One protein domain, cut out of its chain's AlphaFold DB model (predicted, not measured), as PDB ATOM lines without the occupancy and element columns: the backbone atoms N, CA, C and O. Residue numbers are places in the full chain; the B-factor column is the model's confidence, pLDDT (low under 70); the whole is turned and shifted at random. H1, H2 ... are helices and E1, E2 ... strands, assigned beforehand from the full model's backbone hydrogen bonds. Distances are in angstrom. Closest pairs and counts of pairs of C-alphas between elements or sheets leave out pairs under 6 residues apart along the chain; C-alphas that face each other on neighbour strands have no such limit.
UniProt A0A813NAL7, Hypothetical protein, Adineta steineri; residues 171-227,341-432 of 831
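What this domain is: This is residues 171 to 227 and 341 to 432 of the 831 residues of the protein "Hypothetical protein" of Adineta steineri (UniProt A0A813NAL7). One very long helix, H2, makes the long axis; H1 packs side by side with its first part, the three-stranded sheet E1 E2 E3 sits over H1's beginning, and a loop-rich head with the small hairpin E4 and E5 lies at H2's first end. Residues 413 to 432 of H2 stick out. Printed are 149 residues with two named helices and five named strands, in the order E1 E2 E3 H1 E4 E5 H2, class mixed; both sheets, E1 - E2 - E3 and E4 - E5, are antiparallel. The whole is extended, radius of gyration of the C-alphas 23.0 A, spans 88 by 32 by 29 A.

How they stand to each other: E1, residues 179 to 183, E2, 189 to 195, and E3, 201 to 206, form a meander, each strand the antiparallel neighbour of the one before; N 180 and O 192 are 2.9 A apart, N 205 and O 191 2.8 A, within hydrogen-bond range. H1, residues 209 to 224, is on one face of this sheet, two layers, at a height over the sheet of 10.4 A; the closest C-alphas of E3 and H1 are Ala 206 and Leu 212, 5.2 A. H2, residues 386 to 432, touches H1 with residues 387 to 401 alone, at a shallow tilt of 21 degrees, opposite ways; the closest C-alphas, Leu 219 and Ser 394, are 6.5 A apart. H2 only grazes the sheet. The hairpin of E4, residues 356 to 358, and E5, 365 to 367, has N 357 and O 366 at 2.8 A; E4 and H2 are apart. Every O i to N i+4 pair is within range in H1, 42 of 43 in H2.

Where its parts are: E1 begins at C-alpha 179 (166.954, 125.724, 167.456). E2 is 19.4 A long, H1 22.2 A and H2 68.1 A, ending at C-alpha 432 (196.927, 156.771, 205.099).

The domain as a whole: Residues 228 to 340 are not printed; C-alphas 227 and 341 are 19.7 A apart. The link E5 to H2 is long. Residues 196 to 200, 222 to 227 and 341 have pLDDT under 70.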
ATOM      1  N   GLY A 171     162.323 125.165 170.307       89.00
ATOM      2  CA  GLY A 171     161.154 125.147 169.446       89.00
ATOM      3  C   GLY A 171     161.578 124.983 167.990       89.00
ATOM      4  O   GLY A 171     162.754 124.725 167.697       89.00
ATOM      5  N   ARG A 172     160.611 125.154 167.087       89.31
ATOM      6  CA  ARG A 172     160.810 125.121 165.637       89.31
ATOM      7  C   ARG A 172     160.320 126.389 164.970       89.31
ATOM      8  O   ARG A 172     159.427 127.051 165.493       89.31
ATOM      9  N   ASP A 173     160.888 126.692 163.812       89.06
ATOM     10  CA  ASP A 173     160.360 127.713 162.917       89.06
ATOM     11  C   ASP A 173     159.223 127.182 162.019       89.06
ATOM     12  O   ASP A 173     158.830 126.011 162.056       89.06
ATOM     13  N   ARG A 174     158.719 128.063 161.153       84.56
ATOM     14  CA  ARG A 174     157.688 127.790 160.140       84.56
ATOM     15  C   ARG A 174     158.096 126.766 159.066       84.56
ATOM     16  O   ARG A 174     157.240 126.376 158.270       84.56
ATOM     17  N   PHE A 175     159.364 126.355 159.018       83.06
ATOM     18  CA  PHE A 175     159.915 125.365 158.089       83.06
ATOM     19  C   PHE A 175     160.230 124.020 158.778       83.06
ATOM     20  O   PHE A 175     160.563 123.047 158.097       83.06
ATOM     21  N   GLY A 176     160.082 123.941 160.106       81.56
ATOM     22  CA  GLY A 176     160.375 122.757 160.919       81.56
ATOM     23  C   GLY A 176     161.827 122.671 161.410       81.56
ATOM     24  O   GLY A 176     162.200 121.672 162.037       81.56
ATOM     25  N   VAL A 177     162.645 123.697 161.158       86.12
ATOM     26  CA  VAL A 177     164.037 123.788 161.623       86.12
ATOM     27  C   VAL A 177     164.038 123.988 163.136       86.12
ATOM     28  O   VAL A 177     163.295 124.816 163.659       86.12
ATOM     29  N   SER A 178     164.847 123.206 163.852       90.25
ATOM     30  CA  SER A 178     164.923 123.230 165.320       90.25
ATOM     31  C   SER A 178     166.109 124.074 165.800       90.25
ATOM     32  O   SER A 178     167.144 124.098 165.134       90.25
ATOM     33  N   TYR A 179     165.971 124.748 166.949       92.94
ATOM     34  CA  TYR A 179     166.954 125.724 167.456       92.94
ATOM     35  C   TYR A 179     167.444 125.426 168.880       92.94
ATOM     36  O   TYR A 179     166.691 124.909 169.705       92.94
ATOM     37  N   TRP A 180     168.685 125.820 169.185       94.12
ATOM     38  CA  TRP A 180     169.324 125.723 170.506       94.12
ATOM     39  C   TRP A 180     170.031 127.038 170.852       94.12
ATOM     40  O   TRP A 180     170.865 127.504 170.080       94.12
ATOM     41  N   LEU A 181     169.716 127.625 172.009       94.19
ATOM     42  CA  LEU A 181     170.351 128.838 172.536       94.19
ATOM     43  C   LEU A 181     171.169 128.470 173.769       94.19
ATOM     44  O   LEU A 181     170.601 128.030 174.764       94.19
ATOM     45  N   PHE A 182     172.474 128.716 173.714       93.81
ATOM     46  CA  PHE A 182     173.370 128.607 174.861       93.81
ATOM     47  C   PHE A 182     173.670 129.997 175.417       93.81
ATOM     48  O   PHE A 182     173.859 130.944 174.650       93.81
ATOM     49  N   VAL A 183     173.735 130.109 176.743       92.69
ATOM     50  CA  VAL A 183     174.017 131.351 177.480       92.69
ATOM     51  C   VAL A 183     175.069 131.068 178.551       92.69
ATOM     52  O   VAL A 183     174.957 130.070 179.265       92.69
ATOM     53  N   ASP A 184     176.080 131.931 178.679       91.75
ATOM     54  CA  ASP A 184     177.076 131.844 179.755       91.75
ATOM     55  C   ASP A 184     176.839 132.838 180.908       91.75
ATOM     56  O   ASP A 184     175.932 133.669 180.889       91.75
ATOM     57  N   THR A 185     177.678 132.756 181.944       88.88
ATOM     58  CA  THR A 185     177.591 133.590 183.158       88.88
ATOM     59  C   THR A 185     177.872 135.081 182.937       88.88
ATOM     60  O   THR A 185     177.706 135.868 183.865       88.88
ATOM     61  N   ASN A 186     178.280 135.492 181.732       89.56
ATOM     62  CA  ASN A 186     178.460 136.889 181.328       89.56
ATOM     63  C   ASN A 186     177.370 137.347 180.342       89.56
ATOM     64  O   ASN A 186     177.498 138.423 179.762       89.56
ATOM     65  N   CYS A 187     176.314 136.545 180.161       91.12
ATOM     66  CA  CYS A 187     175.255 136.735 179.167       91.12
ATOM     67  C   CYS A 187     175.736 136.686 177.702       91.12
ATOM     68  O   CYS A 187     175.024 137.156 176.813       91.12
ATOM     69  N   PHE A 188     176.897 136.080 177.410       91.31
ATOM     70  CA  PHE A 188     177.252 135.784 176.021       91.31
ATOM     71  C   PHE A 188     176.351 134.670 175.487       91.31
ATOM     72  O   PHE A 188     176.204 133.622 176.117       91.31
ATOM     73  N   VAL A 189     175.765 134.898 174.311       94.06
ATOM     74  CA  VAL A 189     174.820 133.977 173.672       94.06
ATOM     75  C   VAL A 189     175.417 133.269 172.468       94.06
ATOM     76  O   VAL A 189     176.232 133.844 171.747       94.06
ATOM     77  N   ARG A 190     174.989 132.034 172.213       95.19
ATOM     78  CA  ARG A 190     175.245 131.317 170.956       95.19
ATOM     79  C   ARG A 190     173.962 130.621 170.518       95.19
ATOM     80  O   ARG A 190     173.492 129.728 171.222       95.19
ATOM     81  N   LEU A 191     173.403 131.015 169.376       95.25
ATOM     82  CA  LEU A 191     172.229 130.367 168.787       95.25
ATOM     83  C   LEU A 191     172.658 129.432 167.652       95.25
ATOM     84  O   LEU A 191     173.363 129.854 166.736       95.25
ATOM     85  N   PHE A 192     172.205 128.184 167.693       94.50
ATOM     86  CA  PHE A 192     172.413 127.175 166.657       94.50
ATOM     87  C   PHE A 192     171.080 126.683 166.088       94.50
ATOM     88  O   PHE A 192     170.066 126.684 166.791       94.50
ATOM     89  N   ARG A 193     171.106 126.203 164.841       91.50
ATOM     90  CA  ARG A 193     170.003 125.471 164.196       91.50
ATOM     91  C   ARG A 193     170.445 124.068 163.770       91.50
ATOM     92  O   ARG A 193     171.616 123.883 163.457       91.50
ATOM     93  N   GLU A 194     169.525 123.106 163.717       88.50
ATOM     94  CA  GLU A 194     169.749 121.779 163.112       88.50
ATOM     95  C   GLU A 194     169.492 121.844 161.597       88.50
ATOM     96  O   GLU A 194     168.344 121.972 161.166       88.50
ATOM     97  N   ASP A 195     170.547 121.739 160.785       75.56
ATOM     98  CA  ASP A 195     170.429 121.622 159.330       75.56
ATOM     99  C   ASP A 195     169.949 120.206 158.971       75.56
ATOM    100  O   ASP A 195     170.680 119.217 159.084       75.56
ATOM    101  N   ILE A 196     168.686 120.112 158.550       67.19
ATOM    102  CA  ILE A 196     167.978 118.842 158.329       67.19
ATOM    103  C   ILE A 196     168.625 118.019 157.198       67.19
ATOM    104  O   ILE A 196     168.678 116.792 157.288       67.19
ATOM    105  N   ASP A 197     169.148 118.689 156.167       62.16
ATOM    106  CA  ASP A 197     169.680 118.064 154.948       62.16
ATOM    107  C   ASP A 197     171.110 117.511 155.092       62.16
ATOM    108  O   ASP A 197     171.541 116.699 154.272       62.16
ATOM    109  N   ILE A 198     171.859 117.931 156.121       60.44
ATOM    110  CA  ILE A 198     173.278 117.589 156.312       60.44
ATOM    111  C   ILE A 198     173.433 116.776 157.604       60.44
ATOM    112  O   ILE A 198     173.929 117.269 158.607       60.44
ATOM    113  N   ASP A 199     172.960 115.526 157.613       58.66
ATOM    114  CA  ASP A 199     173.131 114.568 158.728       58.66
ATOM    115  C   ASP A 199     172.748 115.092 160.139       58.66
ATOM    116  O   ASP A 199     173.192 114.540 161.151       58.66
ATOM    117  N   ARG A 200     171.883 116.119 160.228       63.22
ATOM    118  CA  ARG A 200     171.534 116.854 161.464       63.22
ATOM    119  C   ARG A 200     172.704 117.619 162.102       63.22
ATOM    120  O   ARG A 200     172.770 117.752 163.327       63.22
ATOM    121  N   THR A 201     173.645 118.120 161.302       79.25
ATOM    122  CA  THR A 201     174.681 119.038 161.795       79.25
ATOM    123  C   THR A 201     174.069 120.323 162.342       79.25
ATOM    124  O   THR A 201     172.985 120.735 161.936       79.25
ATOM    125  N   TRP A 202     174.780 120.971 163.261       89.06
ATOM    126  CA  TRP A 202     174.404 122.282 163.775       89.06
ATOM    127  C   TRP A 202     175.226 123.385 163.112       89.06
ATOM    128  O   TRP A 202     176.453 123.292 163.093       89.06
ATOM    129  N   SER A 203     174.568 124.445 162.646       88.44
ATOM    130  CA  SER A 203     175.211 125.690 162.204       88.44
ATOM    131  C   SER A 203     174.862 126.844 163.142       88.44
ATOM    132  O   SER A 203     173.776 126.878 163.730       88.44
ATOM    133  N   ASN A 204     175.802 127.775 163.331       92.56
ATOM    134  CA  ASN A 204     175.578 128.968 164.141       92.56
ATOM    135  C   ASN A 204     174.747 129.996 163.356       92.56
ATOM    136  O   ASN A 204     174.927 130.177 162.154       92.56
ATOM    137  N   VAL A 205     173.811 130.638 164.053       92.62
ATOM    138  CA  VAL A 205     172.855 131.616 163.501       92.62
ATOM    139  C   VAL A 205     172.995 132.979 164.185       92.62
ATOM    140  O   VAL A 205     172.698 134.000 163.576       92.62
ATOM    141  N   ALA A 206     173.477 132.993 165.432       94.69
ATOM    142  CA  ALA A 206     173.921 134.198 166.123       94.69
ATOM    143  C   ALA A 206     175.088 133.875 167.068       94.69
ATOM    144  O   ALA A 206     175.019 132.912 167.851       94.69
ATOM    145  N   LYS A 207     176.138 134.696 167.021       93.00
ATOM    146  CA  LYS A 207     177.331 134.624 167.883       93.00
ATOM    147  C   LYS A 207     177.302 135.629 169.041       93.00
ATOM    148  O   LYS A 207     178.181 135.596 169.898       93.00
ATOM    149  N   ASP A 208     176.339 136.542 169.060       93.81
ATOM    150  CA  ASP A 208     176.198 137.587 170.072       93.81
ATOM    151  C   ASP A 208     174.738 138.059 170.200       93.81
ATOM    152  O   ASP A 208     173.831 137.551 169.533       93.81
ATOM    153  N   ARG A 209     174.503 138.985 171.137       94.19
ATOM    154  CA  ARG A 209     173.176 139.514 171.480       94.19
ATOM    155  C   ARG A 209     172.535 140.264 170.309       94.19
ATOM    156  O   ARG A 209     171.320 140.208 170.153       94.19
ATOM    157  N   ASP A 210     173.339 140.941 169.501       94.38
ATOM    158  CA  ASP A 210     172.856 141.883 168.498       94.38
ATOM    159  C   ASP A 210     172.529 141.126 167.198       94.38
ATOM    160  O   ASP A 210     171.499 141.374 166.566       94.38
ATOM    161  N   GLU A 211     173.308 140.091 166.866       95.62
ATOM    162  CA  GLU A 211     172.907 139.057 165.904       95.62
ATOM    163  C   GLU A 211     171.657 138.290 166.357       95.62
ATOM    164  O   GLU A 211     170.782 138.025 165.531       95.62
ATOM    165  N   LEU A 212     171.518 137.970 167.651       95.75
ATOM    166  CA  LEU A 212     170.316 137.313 168.179       95.75
ATOM    167  C   LEU A 212     169.076 138.211 168.035       95.75
ATOM    168  O   LEU A 212     168.031 137.734 167.597       95.75
ATOM    169  N   GLU A 213     169.184 139.505 168.340       94.88
ATOM    170  CA  GLU A 213     168.101 140.471 168.123       94.88
ATOM    171  C   GLU A 213     167.740 140.588 166.633       94.88
ATOM    172  O   GLU A 213     166.561 140.582 166.272       94.88
ATOM    173  N   ASN A 214     168.735 140.640 165.746       94.12
ATOM    174  CA  ASN A 214     168.504 140.699 164.302       94.12
ATOM    175  C   ASN A 214     167.882 139.404 163.752       94.12
ATOM    176  O   ASN A 214     166.994 139.467 162.899       94.12
ATOM    177  N   PHE A 215     168.252 138.239 164.286       93.94
ATOM    178  CA  PHE A 215     167.594 136.975 163.964       93.94
ATOM    179  C   PHE A 215     166.153 136.907 164.502       93.94
ATOM    180  O   PHE A 215     165.259 136.420 163.810       93.94
ATOM    181  N   ILE A 216     165.882 137.462 165.688       93.19
ATOM    182  CA  ILE A 216     164.516 137.601 166.217       93.19
ATOM    183  C   ILE A 216     163.676 138.517 165.313       93.19
ATOM    184  O   ILE A 216     162.551 138.156 164.968       93.19
ATOM    185  N   LYS A 217     164.219 139.654 164.849       91.12
ATOM    186  CA  LYS A 217     163.551 140.522 163.858       91.12
ATOM    187  C   LYS A 217     163.249 139.772 162.556       91.12
ATOM    188  O   LYS A 217     162.158 139.946 162.011       91.12
ATOM    189  N   LEU A 218     164.164 138.920 162.085       90.00
ATOM    190  CA  LEU A 218     163.951 138.070 160.909       90.00
ATOM    191  C   LEU A 218     162.813 137.060 161.142       90.00
ATOM    192  O   LEU A 218     161.856 137.066 160.374       90.00
ATOM    193  N   LEU A 219     162.843 136.281 162.233       88.44
ATOM    194  CA  LEU A 219     161.768 135.337 162.581       88.44
ATOM    195  C   LEU A 219     160.397 136.019 162.709       88.44
ATOM    196  O   LEU A 219     159.395 135.489 162.220       88.44
ATOM    197  N   ILE A 220     160.337 137.192 163.350       86.25
ATOM    198  CA  ILE A 220     159.098 137.969 163.467       86.25
ATOM    199  C   ILE A 220     158.639 138.424 162.079       86.25
ATOM    200  O   ILE A 220     157.467 138.244 161.753       86.25
ATOM    201  N   THR A 221     159.535 138.944 161.239       81.00
ATOM    202  CA  THR A 221     159.199 139.378 159.872       81.00
ATOM    203  C   THR A 221     158.678 138.206 159.039       81.00
ATOM    204  O   THR A 221     157.594 138.308 158.467       81.00
ATOM    205  N   ASP A 222     159.341 137.049 159.087       67.19
ATOM    206  CA  ASP A 222     158.900 135.809 158.439       67.19
ATOM    207  C   ASP A 222     157.597 135.237 159.030       67.19
ATOM    208  O   ASP A 222     156.912 134.464 158.359       67.19
ATOM    209  N   SER A 223     157.209 135.620 160.253       55.50
ATOM    210  CA  SER A 223     155.876 135.337 160.819       55.50
ATOM    211  C   SER A 223     154.801 136.335 160.360       55.50
ATOM    212  O   SER A 223     153.615 136.001 160.307       55.50
ATOM    213  N   VAL A 224     155.216 137.564 160.032       47.44
ATOM    214  CA  VAL A 224     154.361 138.697 159.650       47.44
ATOM    215  C   VAL A 224     154.134 138.757 158.133       47.44
ATOM    216  O   VAL A 224     153.125 139.326 157.710       47.44
ATOM    217  N   VAL A 225     154.972 138.100 157.316       45.75
ATOM    218  CA  VAL A 225     154.643 137.729 155.925       45.75
ATOM    219  C   VAL A 225     153.374 136.870 155.956       45.75
ATOM    220  O   VAL A 225     153.378 135.717 156.385       45.75
ATOM    221  N   ARG A 226     152.253 137.509 155.607       41.38
ATOM    222  CA  ARG A 226     150.947 137.223 156.218       41.38
ATOM    223  C   ARG A 226     150.347 135.867 155.852       41.38
ATOM    224  O   ARG A 226     150.641 135.262 154.828       41.38
ATOM    225  N   LYS A 227     149.321 135.522 156.640       40.12
ATOM    226  CA  LYS A 227     148.132 134.752 156.234       40.12
ATOM    227  C   LYS A 227     147.560 135.222 154.878       40.12
ATOM    228  O   LYS A 227     146.587 135.973 154.847       40.12
ATOM    229  N   ILE A 341     133.794 121.051 157.521       62.88
ATOM    230  CA  ILE A 341     134.682 120.333 156.624       62.88
ATOM    231  C   ILE A 341     136.032 121.050 156.744       62.88
ATOM    232  O   ILE A 341     136.368 121.924 155.945       62.88
ATOM    233  N   THR A 342     136.745 120.773 157.841       81.38
ATOM    234  CA  THR A 342     137.985 121.466 158.195       81.38
ATOM    235  C   THR A 342     139.057 121.091 157.182       81.38
ATOM    236  O   THR A 342     139.569 119.974 157.174       81.38
ATOM    237  N   ALA A 343     139.347 122.012 156.268       88.50
ATOM    238  CA  ALA A 343     140.343 121.802 155.234       88.50
ATOM    239  C   ALA A 343     141.759 121.901 155.818       88.50
ATOM    240  O   ALA A 343     142.046 122.758 156.652       88.50
ATOM    241  N   CYS A 344     142.653 121.043 155.336       91.00
ATOM    242  CA  CYS A 344     144.077 121.095 155.625       91.00
ATOM    243  C   CYS A 344     144.669 122.428 155.138       91.00
ATOM    244  O   CYS A 344     144.627 122.735 153.945       91.00
ATOM    245  N   ASN A 345     145.284 123.184 156.050       88.25
ATOM    246  CA  ASN A 345     145.795 124.549 155.857       88.25
ATOM    247  C   ASN A 345     147.007 124.650 154.894       88.25
ATOM    248  O   ASN A 345     147.597 125.714 154.730       88.25
ATOM    249  N   VAL A 346     147.413 123.535 154.275       88.12
ATOM    250  CA  VAL A 346     148.527 123.449 153.310       88.12
ATOM    251  C   VAL A 346     148.039 123.127 151.897       88.12
ATOM    252  O   VAL A 346     148.567 123.667 150.929       88.12
ATOM    253  N   CYS A 347     147.052 122.238 151.752       90.38
ATOM    254  CA  CYS A 347     146.540 121.807 150.444       90.38
ATOM    255  C   CYS A 347     145.121 122.316 150.141       90.38
ATOM    256  O   CYS A 347     144.613 122.074 149.046       90.38
ATOM    257  N   SER A 348     144.477 122.988 151.101       90.06
ATOM    258  CA  SER A 348     143.091 123.479 151.053       90.06
ATOM    259  C   SER A 348     142.036 122.398 150.777       90.06
ATOM    260  O   SER A 348     140.904 122.709 150.409       90.06
ATOM    261  N   LYS A 349     142.385 121.121 150.977       87.44
ATOM    262  CA  LYS A 349     141.473 119.980 150.852       87.44
ATOM    263  C   LYS A 349     141.049 119.445 152.208       87.44
ATOM    264  O   LYS A 349     141.797 119.490 153.178       87.44
ATOM    265  N   SER A 350     139.870 118.850 152.225       86.69
ATOM    266  CA  SER A 350     139.266 118.155 153.360       86.69
ATOM    267  C   SER A 350     139.060 116.662 153.070       86.69
ATOM    268  O   SER A 350     138.114 116.047 153.565       86.69
ATOM    269  N   ASP A 351     139.870 116.100 152.172       82.94
ATOM    270  CA  ASP A 351     139.957 114.659 151.973       82.94
ATOM    271  C   ASP A 351     140.667 114.008 153.174       82.94
ATOM    272  O   ASP A 351     141.358 114.679 153.937       82.94
ATOM    273  N   ARG A 352     140.493 112.694 153.349       83.31
ATOM    274  CA  ARG A 352     141.246 111.873 154.317       83.31
ATOM    275  C   ARG A 352     141.251 112.391 155.775       83.31
ATOM    276  O   ARG A 352     142.326 112.629 156.339       83.31
ATOM    277  N   PRO A 353     140.076 112.587 156.412       84.62
ATOM    278  CA  PRO A 353     139.988 113.033 157.808       84.62
ATOM    279  C   PRO A 353     140.702 112.095 158.800       84.62
ATOM    280  O   PRO A 353     141.098 112.531 159.874       84.62
ATOM    281  N   GLU A 354     140.911 110.826 158.445       83.44
ATOM    282  CA  GLU A 354     141.625 109.826 159.247       83.44
ATOM    283  C   GLU A 354     143.142 110.068 159.394       83.44
ATOM    284  O   GLU A 354     143.769 109.463 160.261       83.44
ATOM    285  N   VAL A 355     143.733 110.959 158.586       86.81
ATOM    286  CA  VAL A 355     145.137 111.416 158.713       86.81
ATOM    287  C   VAL A 355     145.240 112.939 158.866       86.81
ATOM    288  O   VAL A 355     146.251 113.545 158.500       86.81
ATOM    289  N   LEU A 356     144.179 113.564 159.384       90.50
ATOM    290  CA  LEU A 356     144.083 114.997 159.641       90.50
ATOM    291  C   LEU A 356     144.318 115.279 161.137       90.50
ATOM    292  O   LEU A 356     143.521 114.874 161.980       90.50
ATOM    293  N   LEU A 357     145.403 115.981 161.461       92.06
ATOM    294  CA  LEU A 357     145.650 116.538 162.794       92.06
ATOM    295  C   LEU A 357     144.970 117.901 162.935       92.06
ATOM    296  O   LEU A 357     144.882 118.643 161.956       92.06
ATOM    297  N   LEU A 358     144.568 118.248 164.157       93.06
ATOM    298  CA  LEU A 358     144.199 119.606 164.564       93.06
ATOM    299  C   LEU A 358     145.285 120.150 165.499       93.06
ATOM    300  O   LEU A 358     145.900 119.378 166.229       93.06
ATOM    301  N   CYS A 359     145.537 121.456 165.461       93.75
ATOM    302  CA  CYS A 359     146.504 122.120 166.336       93.75
ATOM    303  C   CYS A 359     145.883 122.495 167.691       93.75
ATOM    304  O   CYS A 359     144.982 123.336 167.723       93.75
ATOM    305  N   ASP A 360     146.441 122.010 168.803       94.06
ATOM    306  CA  ASP A 360     145.921 122.259 170.165       94.06
ATOM    307  C   ASP A 360     146.030 123.733 170.645       94.06
ATOM    308  O   ASP A 360     145.619 124.073 171.750       94.06
ATOM    309  N   ASP A 361     146.588 124.630 169.819       92.25
ATOM    310  CA  ASP A 361     146.744 126.073 170.090       92.25
ATOM    311  C   ASP A 361     145.862 126.963 169.187       92.25
ATOM    312  O   ASP A 361     145.787 128.173 169.411       92.25
ATOM    313  N   CYS A 362     145.242 126.414 168.128       92.38
ATOM    314  CA  CYS A 362     144.446 127.212 167.178       92.38
ATOM    315  C   CYS A 362     143.378 126.466 166.351       92.38
ATOM    316  O   CYS A 362     142.794 127.087 165.464       92.38
ATOM    317  N   ASP A 363     143.141 125.171 166.584       92.50
ATOM    318  CA  ASP A 363     142.217 124.294 165.835       92.50
ATOM    319  C   ASP A 363     142.492 124.150 164.311       92.50
ATOM    320  O   ASP A 363     141.790 123.402 163.628       92.50
ATOM    321  N   ASP A 364     143.523 124.809 163.755       91.12
ATOM    322  CA  ASP A 364     143.899 124.687 162.335       91.12
ATOM    323  C   ASP A 364     144.275 123.233 161.986       91.12
ATOM    324  O   ASP A 364     145.067 122.594 162.687       91.12
ATOM    325  N   ALA A 365     143.753 122.732 160.863       92.56
ATOM    326  CA  ALA A 365     143.908 121.340 160.449       92.56
ATOM    327  C   ALA A 365     145.068 121.103 159.465       92.56
ATOM    328  O   ALA A 365     145.330 121.927 158.586       92.56
ATOM    329  N   TYR A 366     145.732 119.946 159.564       92.88
ATOM    330  CA  TYR A 366     146.890 119.568 158.743       92.88
ATOM    331  C   TYR A 366     146.925 118.058 158.468       92.88
ATOM    332  O   TYR A 366     146.819 117.257 159.391       92.88
ATOM    333  N   HIS A 367     147.143 117.637 157.217       93.00
ATOM    334  CA  HIS A 367     147.444 116.227 156.926       93.00
ATOM    335  C   HIS A 367     148.868 115.865 157.360       93.00
ATOM    336  O   HIS A 367     149.794 116.638 157.104       93.00
ATOM    337  N   LEU A 368     149.066 114.649 157.882       90.94
ATOM    338  CA  LEU A 368     150.390 114.106 158.251       90.94
ATOM    339  C   LEU A 368     151.450 114.255 157.131       90.94
ATOM    340  O   LEU A 368     152.602 114.603 157.387       90.94
ATOM    341  N   GLU A 369     151.037 114.055 155.875       90.56
ATOM    342  CA  GLU A 369     151.864 114.167 154.658       90.56
ATOM    343  C   GLU A 369     152.103 115.608 154.175       90.56
ATOM    344  O   GLU A 369     153.036 115.870 153.408       90.56
ATOM    345  N   CYS A 370     151.244 116.549 154.572       88.62
ATOM    346  CA  CYS A 370     151.367 117.959 154.203       88.62
ATOM    347  C   CYS A 370     152.366 118.706 155.095       88.62
ATOM    348  O   CYS A 370     152.870 119.754 154.699       88.62
ATOM    349  N   LEU A 371     152.671 118.163 156.273       87.44
ATOM    350  CA  LEU A 371     153.652 118.715 157.202       87.44
ATOM    351  C   LEU A 371     155.091 118.522 156.704       87.44
ATOM    352  O   LEU A 371     155.394 117.623 155.913       87.44
ATOM    353  N   ARG A 372     155.994 119.393 157.158       80.19
ATOM    354  CA  ARG A 372     157.436 119.311 156.908       80.19
ATOM    355  C   ARG A 372     158.163 119.430 158.256       80.19
ATOM    356  O   ARG A 372     157.972 120.443 158.919       80.19
ATOM    357  N   PRO A 373     158.943 118.413 158.682       78.12
ATOM    358  CA  PRO A 373     159.050 117.070 158.090       78.12
ATOM    359  C   PRO A 373     157.704 116.317 158.062       78.12
ATOM    360  O   PRO A 373     156.792 116.623 158.826       78.12
ATOM    361  N   ILE A 374     157.581 115.333 157.166       86.12
ATOM    362  CA  ILE A 374     156.384 114.480 157.059       86.12
ATOM    363  C   ILE A 374     156.238 113.632 158.325       86.12
ATOM    364  O   ILE A 374     157.206 113.012 158.778       86.12
ATOM    365  N   LEU A 375     155.019 113.554 158.859       88.62
ATOM    366  CA  LEU A 375     154.679 112.637 159.942       88.62
ATOM    367  C   LEU A 375     154.227 111.284 159.373       88.62
ATOM    368  O   LEU A 375     153.486 111.222 158.396       88.62
ATOM    369  N   LEU A 376     154.677 110.191 159.995       88.00
ATOM    370  CA  LEU A 376     154.316 108.816 159.610       88.00
ATOM    371  C   LEU A 376     153.142 108.248 160.428       88.00
ATOM    372  O   LEU A 376     152.592 107.207 160.084       88.00
ATOM    373  N   SER A 377     152.784 108.920 161.520       89.25
ATOM    374  CA  SER A 377     151.677 108.594 162.417       89.25
ATOM    375  C   SER A 377     151.219 109.862 163.137       89.25
ATOM    376  O   SER A 377     151.934 110.867 163.148       89.25
ATOM    377  N   VAL A 378     150.056 109.793 163.784       89.56
ATOM    378  CA  VAL A 378     149.657 110.766 164.810       89.56
ATOM    379  C   VAL A 378     150.736 110.798 165.918       89.56
ATOM    380  O   VAL A 378     151.232 109.725 166.279       89.56
ATOM    381  N   PRO A 379     151.162 111.981 166.406       88.38
ATOM    382  CA  PRO A 379     152.054 112.108 167.564       88.38
ATOM    383  C   PRO A 379     151.403 111.681 168.888       88.38
ATOM    384  O   PRO A 379     150.186 111.741 169.034       88.38
ATOM    385  N   ASP A 380     152.222 111.300 169.871       85.44
ATOM    386  CA  ASP A 380     151.767 111.066 171.246       85.44
ATOM    387  C   ASP A 380     151.733 112.390 172.036       85.44
ATOM    388  O   ASP A 380     152.776 113.022 172.224       85.44
ATOM    389  N   GLY A 381     150.560 112.769 172.555       89.19
ATOM    390  CA  GLY A 381     150.353 114.009 173.318       89.19
ATOM    391  C   GLY A 381     150.129 115.250 172.445       89.19
ATOM    392  O   GLY A 381     149.908 115.131 171.241       89.19
ATOM    393  N   ASP A 382     150.165 116.426 173.077       91.38
ATOM    394  CA  ASP A 382     149.859 117.728 172.469       91.38
ATOM    395  C   ASP A 382     150.657 117.979 171.175       91.38
ATOM    396  O   ASP A 382     151.889 117.851 171.143       91.38
ATOM    397  N   TRP A 383     149.966 118.407 170.116       92.44
ATOM    398  CA  TRP A 383     150.572 118.767 168.839       92.44
ATOM    399  C   TRP A 383     150.239 120.202 168.417       92.44
ATOM    400  O   TRP A 383     149.087 120.625 168.312       92.44
ATOM    401  N   PHE A 384     151.290 120.951 168.085       92.31
ATOM    402  CA  PHE A 384     151.194 122.317 167.589       92.31
ATOM    403  C   PHE A 384     151.633 122.379 166.128       92.31
ATOM    404  O   PHE A 384     152.650 121.804 165.748       92.31
ATOM    405  N   CYS A 385     150.884 123.108 165.300       91.19
ATOM    406  CA  CYS A 385     151.252 123.297 163.902       91.19
ATOM    407  C   CYS A 385     152.485 124.210 163.751       91.19
ATOM    408  O   CYS A 385     152.762 125.009 164.652       91.19
ATOM    409  N   PRO A 386     153.182 124.193 162.596       89.19
ATOM    410  CA  PRO A 386     154.405 124.980 162.398       89.19
ATOM    411  C   PRO A 386     154.238 126.490 162.635       89.19
ATOM    412  O   PRO A 386     155.163 127.150 163.089       89.19
ATOM    413  N   LEU A 387     153.045 127.054 162.398       89.06
ATOM    414  CA  LEU A 387     152.753 128.470 162.682       89.06
ATOM    415  C   LEU A 387     152.635 128.770 164.187       89.06
ATOM    416  O   LEU A 387     152.835 129.909 164.616       89.06
ATOM    417  N   CYS A 388     152.288 127.765 164.992       91.44
ATOM    418  CA  CYS A 388     152.194 127.863 166.445       91.44
ATOM    419  C   CYS A 388     153.527 127.514 167.117       91.44
ATOM    420  O   CYS A 388     153.920 128.239 168.029       91.44
ATOM    421  N   GLU A 389     154.268 126.511 166.623       91.75
ATOM    422  CA  GLU A 389     155.672 126.281 167.013       91.75
ATOM    423  C   GLU A 389     156.517 127.548 166.761       91.75
ATOM    424  O   GLU A 389     157.125 128.062 167.699       91.75
ATOM    425  N   HIS A 390     156.451 128.135 165.557       91.38
ATOM    426  CA  HIS A 390     157.189 129.357 165.182       91.38
ATOM    427  C   HIS A 390     156.842 130.568 166.051       91.38
ATOM    428  O   HIS A 390     157.723 131.334 166.445       91.38
ATOM    429  N   ARG A 391     155.557 130.743 166.386       90.69
ATOM    430  CA  ARG A 391     155.098 131.804 167.295       90.69
ATOM    431  C   ARG A 391     155.627 131.588 168.715       90.69
ATOM    432  O   ARG A 391     156.111 132.541 169.321       90.69
ATOM    433  N   LYS A 392     155.570 130.354 169.229       91.88
ATOM    434  CA  LYS A 392     156.086 129.994 170.562       91.88
ATOM    435  C   LYS A 392     157.609 130.185 170.635       91.88
ATOM    436  O   LYS A 392     158.077 130.824 171.573       91.88
ATOM    437  N   LEU A 393     158.355 129.759 169.610       93.50
ATOM    438  CA  LEU A 393     159.796 130.006 169.468       93.50
ATOM    439  C   LEU A 393     160.122 131.508 169.447       93.50
ATOM    440  O   LEU A 393     160.985 131.959 170.198       93.50
ATOM    441  N   SER A 394     159.420 132.285 168.617       93.00
ATOM    442  CA  SER A 394     159.657 133.730 168.481       93.00
ATOM    443  C   SER A 394     159.413 134.464 169.803       93.00
ATOM    444  O   SER A 394     160.272 135.223 170.248       93.00
ATOM    445  N   ASN A 395     158.290 134.189 170.476       91.69
ATOM    446  CA  ASN A 395     157.969 134.780 171.778       91.69
ATOM    447  C   ASN A 395     159.005 134.406 172.850       91.69
ATOM    448  O   ASN A 395     159.506 135.290 173.544       91.69
ATOM    449  N   TYR A 396     159.383 133.126 172.933       94.06
ATOM    450  CA  TYR A 396     160.396 132.650 173.877       94.06
ATOM    451  C   TYR A 396     161.753 133.342 173.669       94.06
ATOM    452  O   TYR A 396     162.400 133.745 174.636       94.06
ATOM    453  N   LEU A 397     162.184 133.533 172.417       94.25
ATOM    454  CA  LEU A 397     163.430 134.241 172.113       94.25
ATOM    455  C   LEU A 397     163.361 135.738 172.471       94.25
ATOM    456  O   LEU A 397     164.340 136.271 172.992       94.25
ATOM    457  N   ILE A 398     162.214 136.403 172.271       93.69
ATOM    458  CA  ILE A 398     161.988 137.792 172.724       93.69
ATOM    459  C   ILE A 398     162.079 137.892 174.255       93.69
ATOM    460  O   ILE A 398     162.681 138.829 174.780       93.69
ATOM    461  N   GLU A 399     161.482 136.948 174.985       94.38
ATOM    462  CA  GLU A 399     161.541 136.903 176.451       94.38
ATOM    463  C   GLU A 399     162.969 136.644 176.943       94.38
ATOM    464  O   GLU A 399     163.471 137.401 177.774       94.38
ATOM    465  N   LYS A 400     163.685 135.678 176.351       94.44
ATOM    466  CA  LYS A 400     165.097 135.440 176.686       94.44
ATOM    467  C   LYS A 400     165.988 136.639 176.375       94.44
ATOM    468  O   LYS A 400     166.879 136.922 177.169       94.44
ATOM    469  N   LEU A 401     165.751 137.380 175.290       94.75
ATOM    470  CA  LEU A 401     166.508 138.603 174.998       94.75
ATOM    471  C   LEU A 401     166.302 139.681 176.080       94.75
ATOM    472  O   LEU A 401     167.265 140.339 176.473       94.75
ATOM    473  N   LYS A 402     165.082 139.821 176.617       94.44
ATOM    474  CA  LYS A 402     164.802 140.722 177.753       94.44
ATOM    475  C   LYS A 402     165.515 140.263 179.025       94.44
ATOM    476  O   LYS A 402     166.175 141.081 179.664       94.44
ATOM    477  N   ASP A 403     165.448 138.970 179.353       94.38
ATOM    478  CA  ASP A 403     166.176 138.396 180.496       94.38
ATOM    479  C   ASP A 403     167.684 138.667 180.385       94.38
ATOM    480  O   ASP A 403     168.328 139.052 181.361       94.38
ATOM    481  N   LEU A 404     168.257 138.482 179.192       94.06
ATOM    482  CA  LEU A 404     169.675 138.706 178.907       94.06
ATOM    483  C   LEU A 404     170.079 140.172 179.086       94.06
ATOM    484  O   LEU A 404     171.104 140.437 179.705       94.06
ATOM    485  N   LEU A 405     169.275 141.117 178.591       93.25
ATOM    486  CA  LEU A 405     169.517 142.555 178.762       93.25
ATOM    487  C   LEU A 405     169.486 142.966 180.242       93.25
ATOM    488  O   LEU A 405     170.384 143.668 180.707       93.25
ATOM    489  N   ILE A 406     168.502 142.480 181.005       94.50
ATOM    490  CA  ILE A 406     168.393 142.752 182.447       94.50
ATOM    491  C   ILE A 406     169.607 142.178 183.194       94.50
ATOM    492  O   ILE A 406     170.251 142.886 183.969       94.50
ATOM    493  N   ASN A 407     169.959 140.914 182.937       93.81
ATOM    494  CA  ASN A 407     171.089 140.262 183.602       93.81
ATOM    495  C   ASN A 407     172.443 140.876 183.212       93.81
ATOM    496  O   ASN A 407     173.298 141.036 184.083       93.81
ATOM    497  N   PHE A 408     172.633 141.287 181.955       92.75
ATOM    498  CA  PHE A 408     173.832 142.005 181.516       92.75
ATOM    499  C   PHE A 408     174.013 143.312 182.305       92.75
ATOM    500  O   PHE A 408     175.059 143.511 182.925       92.75
ATOM    501  N   ASN A 409     172.967 144.141 182.390       93.31
ATOM    502  CA  ASN A 409     173.001 145.406 183.132       93.31
ATOM    503  C   ASN A 409     173.259 145.188 184.642       93.31
ATOM    504  O   ASN A 409     173.986 145.957 185.277       93.31
ATOM    505  N   LEU A 410     172.719 144.111 185.229       94.31
ATOM    506  CA  LEU A 410     172.980 143.716 186.624       94.31
ATOM    507  C   LEU A 410     174.414 143.200 186.853       94.31
ATOM    508  O   LEU A 410     174.947 143.330 187.956       94.31
ATOM    509  N   ILE A 411     175.054 142.613 185.840       91.81
ATOM    510  CA  ILE A 411     176.464 142.200 185.897       91.81
ATOM    511  C   ILE A 411     177.380 143.420 185.744       91.81
ATOM    512  O   ILE A 411     178.378 143.530 186.463       91.81
ATOM    513  N   GLU A 412     177.046 144.341 184.842       91.75
ATOM    514  CA  GLU A 412     177.823 145.547 184.554       91.75
ATOM    515  C   GLU A 412     177.807 146.554 185.712       91.75
ATOM    516  O   GLU A 412     178.873 146.962 186.175       91.75
ATOM    517  N   THR A 413     176.638 146.852 186.285       94.00
ATOM    518  CA  THR A 413     176.527 147.679 187.507       94.00
ATOM    519  C   THR A 413     177.362 147.104 188.656       94.00
ATOM    520  O   THR A 413     178.173 147.818 189.247       94.00
ATOM    521  N   LYS A 414     177.292 145.786 188.898       94.44
ATOM    522  CA  LYS A 414     178.141 145.099 189.892       94.44
ATOM    523  C   LYS A 414     179.642 145.137 189.562       94.44
ATOM    524  O   LYS A 414     180.454 145.052 190.483       94.44
ATOM    525  N   ARG A 415     180.054 145.245 188.291       92.00
ATOM    526  CA  ARG A 415     181.466 145.488 187.910       92.00
ATOM    527  C   ARG A 415     181.882 146.911 188.278       92.00
ATOM    528  O   ARG A 415     182.807 147.063 189.073       92.00
ATOM    529  N   LEU A 416     181.131 147.914 187.821       93.44
ATOM    530  CA  LEU A 416     181.382 149.330 188.115       93.44
ATOM    531  C   LEU A 416     181.421 149.615 189.628       93.44
ATOM    532  O   LEU A 416     182.302 150.335 190.099       93.44
ATOM    533  N   GLU A 417     180.543 148.989 190.415       94.25
ATOM    534  CA  GLU A 417     180.598 149.046 191.880       94.25
ATOM    535  C   GLU A 417     181.905 148.495 192.462       94.25
ATOM    536  O   GLU A 417     182.501 149.133 193.332       94.25
ATOM    537  N   ARG A 418     182.349 147.305 192.027       93.88
ATOM    538  CA  ARG A 418     183.592 146.692 192.529       93.88
ATOM    539  C   ARG A 418     184.806 147.544 192.179       93.88
ATOM    540  O   ARG A 418     185.684 147.714 193.023       93.88
ATOM    541  N   ASP A 419     184.846 148.111 190.980       93.44
ATOM    542  CA  ASP A 419     185.979 148.924 190.539       93.44
ATOM    543  C   ASP A 419     185.967 150.324 191.180       93.44
ATOM    544  O   ASP A 419     187.025 150.838 191.556       93.44
ATOM    545  N   SER A 420     184.784 150.881 191.464       94.19
ATOM    546  CA  SER A 420     184.618 152.061 192.326       94.19
ATOM    547  C   SER A 420     185.099 151.795 193.762       94.19
ATOM    548  O   SER A 420     185.927 152.546 194.283       94.19
ATOM    549  N   LYS A 421     184.690 150.670 194.375       94.31
ATOM    550  CA  LYS A 421     185.156 150.223 195.705       94.31
ATOM    551  C   LYS A 421     186.687 150.061 195.741       94.31
ATOM    552  O   LYS A 421     187.334 150.616 196.629       94.31
ATOM    553  N   LYS A 422     187.291 149.412 194.735       93.06
ATOM    554  CA  LYS A 422     188.761 149.297 194.582       93.06
ATOM    555  C   LYS A 422     189.447 150.661 194.413       93.06
ATOM    556  O   LYS A 422     190.514 150.886 194.984       93.06
ATOM    557  N   SER A 423     188.852 151.583 193.656       91.75
ATOM    558  CA  SER A 423     189.367 152.948 193.464       91.75
ATOM    559  C   SER A 423     189.349 153.759 194.767       91.75
ATOM    560  O   SER A 423     190.348 154.387 195.121       91.75
ATOM    561  N   LEU A 424     188.257 153.682 195.534       92.31
ATOM    562  CA  LEU A 424     188.142 154.290 196.863       92.31
ATOM    563  C   LEU A 424     189.160 153.697 197.849       92.31
ATOM    564  O   LEU A 424     189.861 154.451 198.518       92.31
ATOM    565  N   GLN A 425     189.316 152.371 197.886       90.94
ATOM    566  CA  GLN A 425     190.285 151.705 198.762       90.94
ATOM    567  C   GLN A 425     191.736 152.112 198.444       90.94
ATOM    568  O   GLN A 425     192.521 152.349 199.361       90.94
ATOM    569  N   ARG A 426     192.091 152.271 197.158       90.00
ATOM    570  CA  ARG A 426     193.398 152.817 196.743       90.00
ATOM    571  C   ARG A 426     193.590 154.259 197.224       90.00
ATOM    572  O   ARG A 426     194.641 154.571 197.773       90.00
ATOM    573  N   LYS A 427     192.579 155.124 197.070       90.12
ATOM    574  CA  LYS A 427     192.625 156.520 197.554       90.12
ATOM    575  C   LYS A 427     192.780 156.607 199.076       90.12
ATOM    576  O   LYS A 427     193.515 157.467 199.550       90.12
ATOM    577  N   LEU A 428     192.132 155.713 199.828       86.81
ATOM    578  CA  LEU A 428     192.271 155.629 201.284       86.81
ATOM    579  C   LEU A 428     193.685 155.192 201.695       86.81
ATOM    580  O   LEU A 428     194.314 155.919 202.456       86.81
ATOM    581  N   LYS A 429     194.225 154.108 201.118       87.06
ATOM    582  CA  LYS A 429     195.601 153.645 201.400       87.06
ATOM    583  C   LYS A 429     196.679 154.679 201.044       87.06
ATOM    584  O   LYS A 429     197.672 154.797 201.750       87.06
ATOM    585  N   ILE A 430     196.484 155.450 199.969       83.56
ATOM    586  CA  ILE A 430     197.377 156.573 199.633       83.56
ATOM    587  C   ILE A 430     197.296 157.660 200.712       83.56
ATOM    588  O   ILE A 430     198.330 158.139 201.168       83.56
ATOM    589  N   LYS A 431     196.081 158.028 201.146       77.31
ATOM    590  CA  LYS A 431     195.890 159.057 202.174       77.31
ATOM    591  C   LYS A 431     196.525 158.655 203.510       77.31
ATOM    592  O   LYS A 431     197.187 159.484 204.121       77.31
ATOM    593  N   GLU A 432     196.345 157.399 203.906       71.31
ATOM    594  CA  GLU A 432     196.927 156.771 205.099       71.31
ATOM    595  C   GLU A 432     198.460 156.912 205.109       71.31
ATOM    596  O   GLU A 432     198.999 157.543 206.016       71.31
TER     597      GLU A 432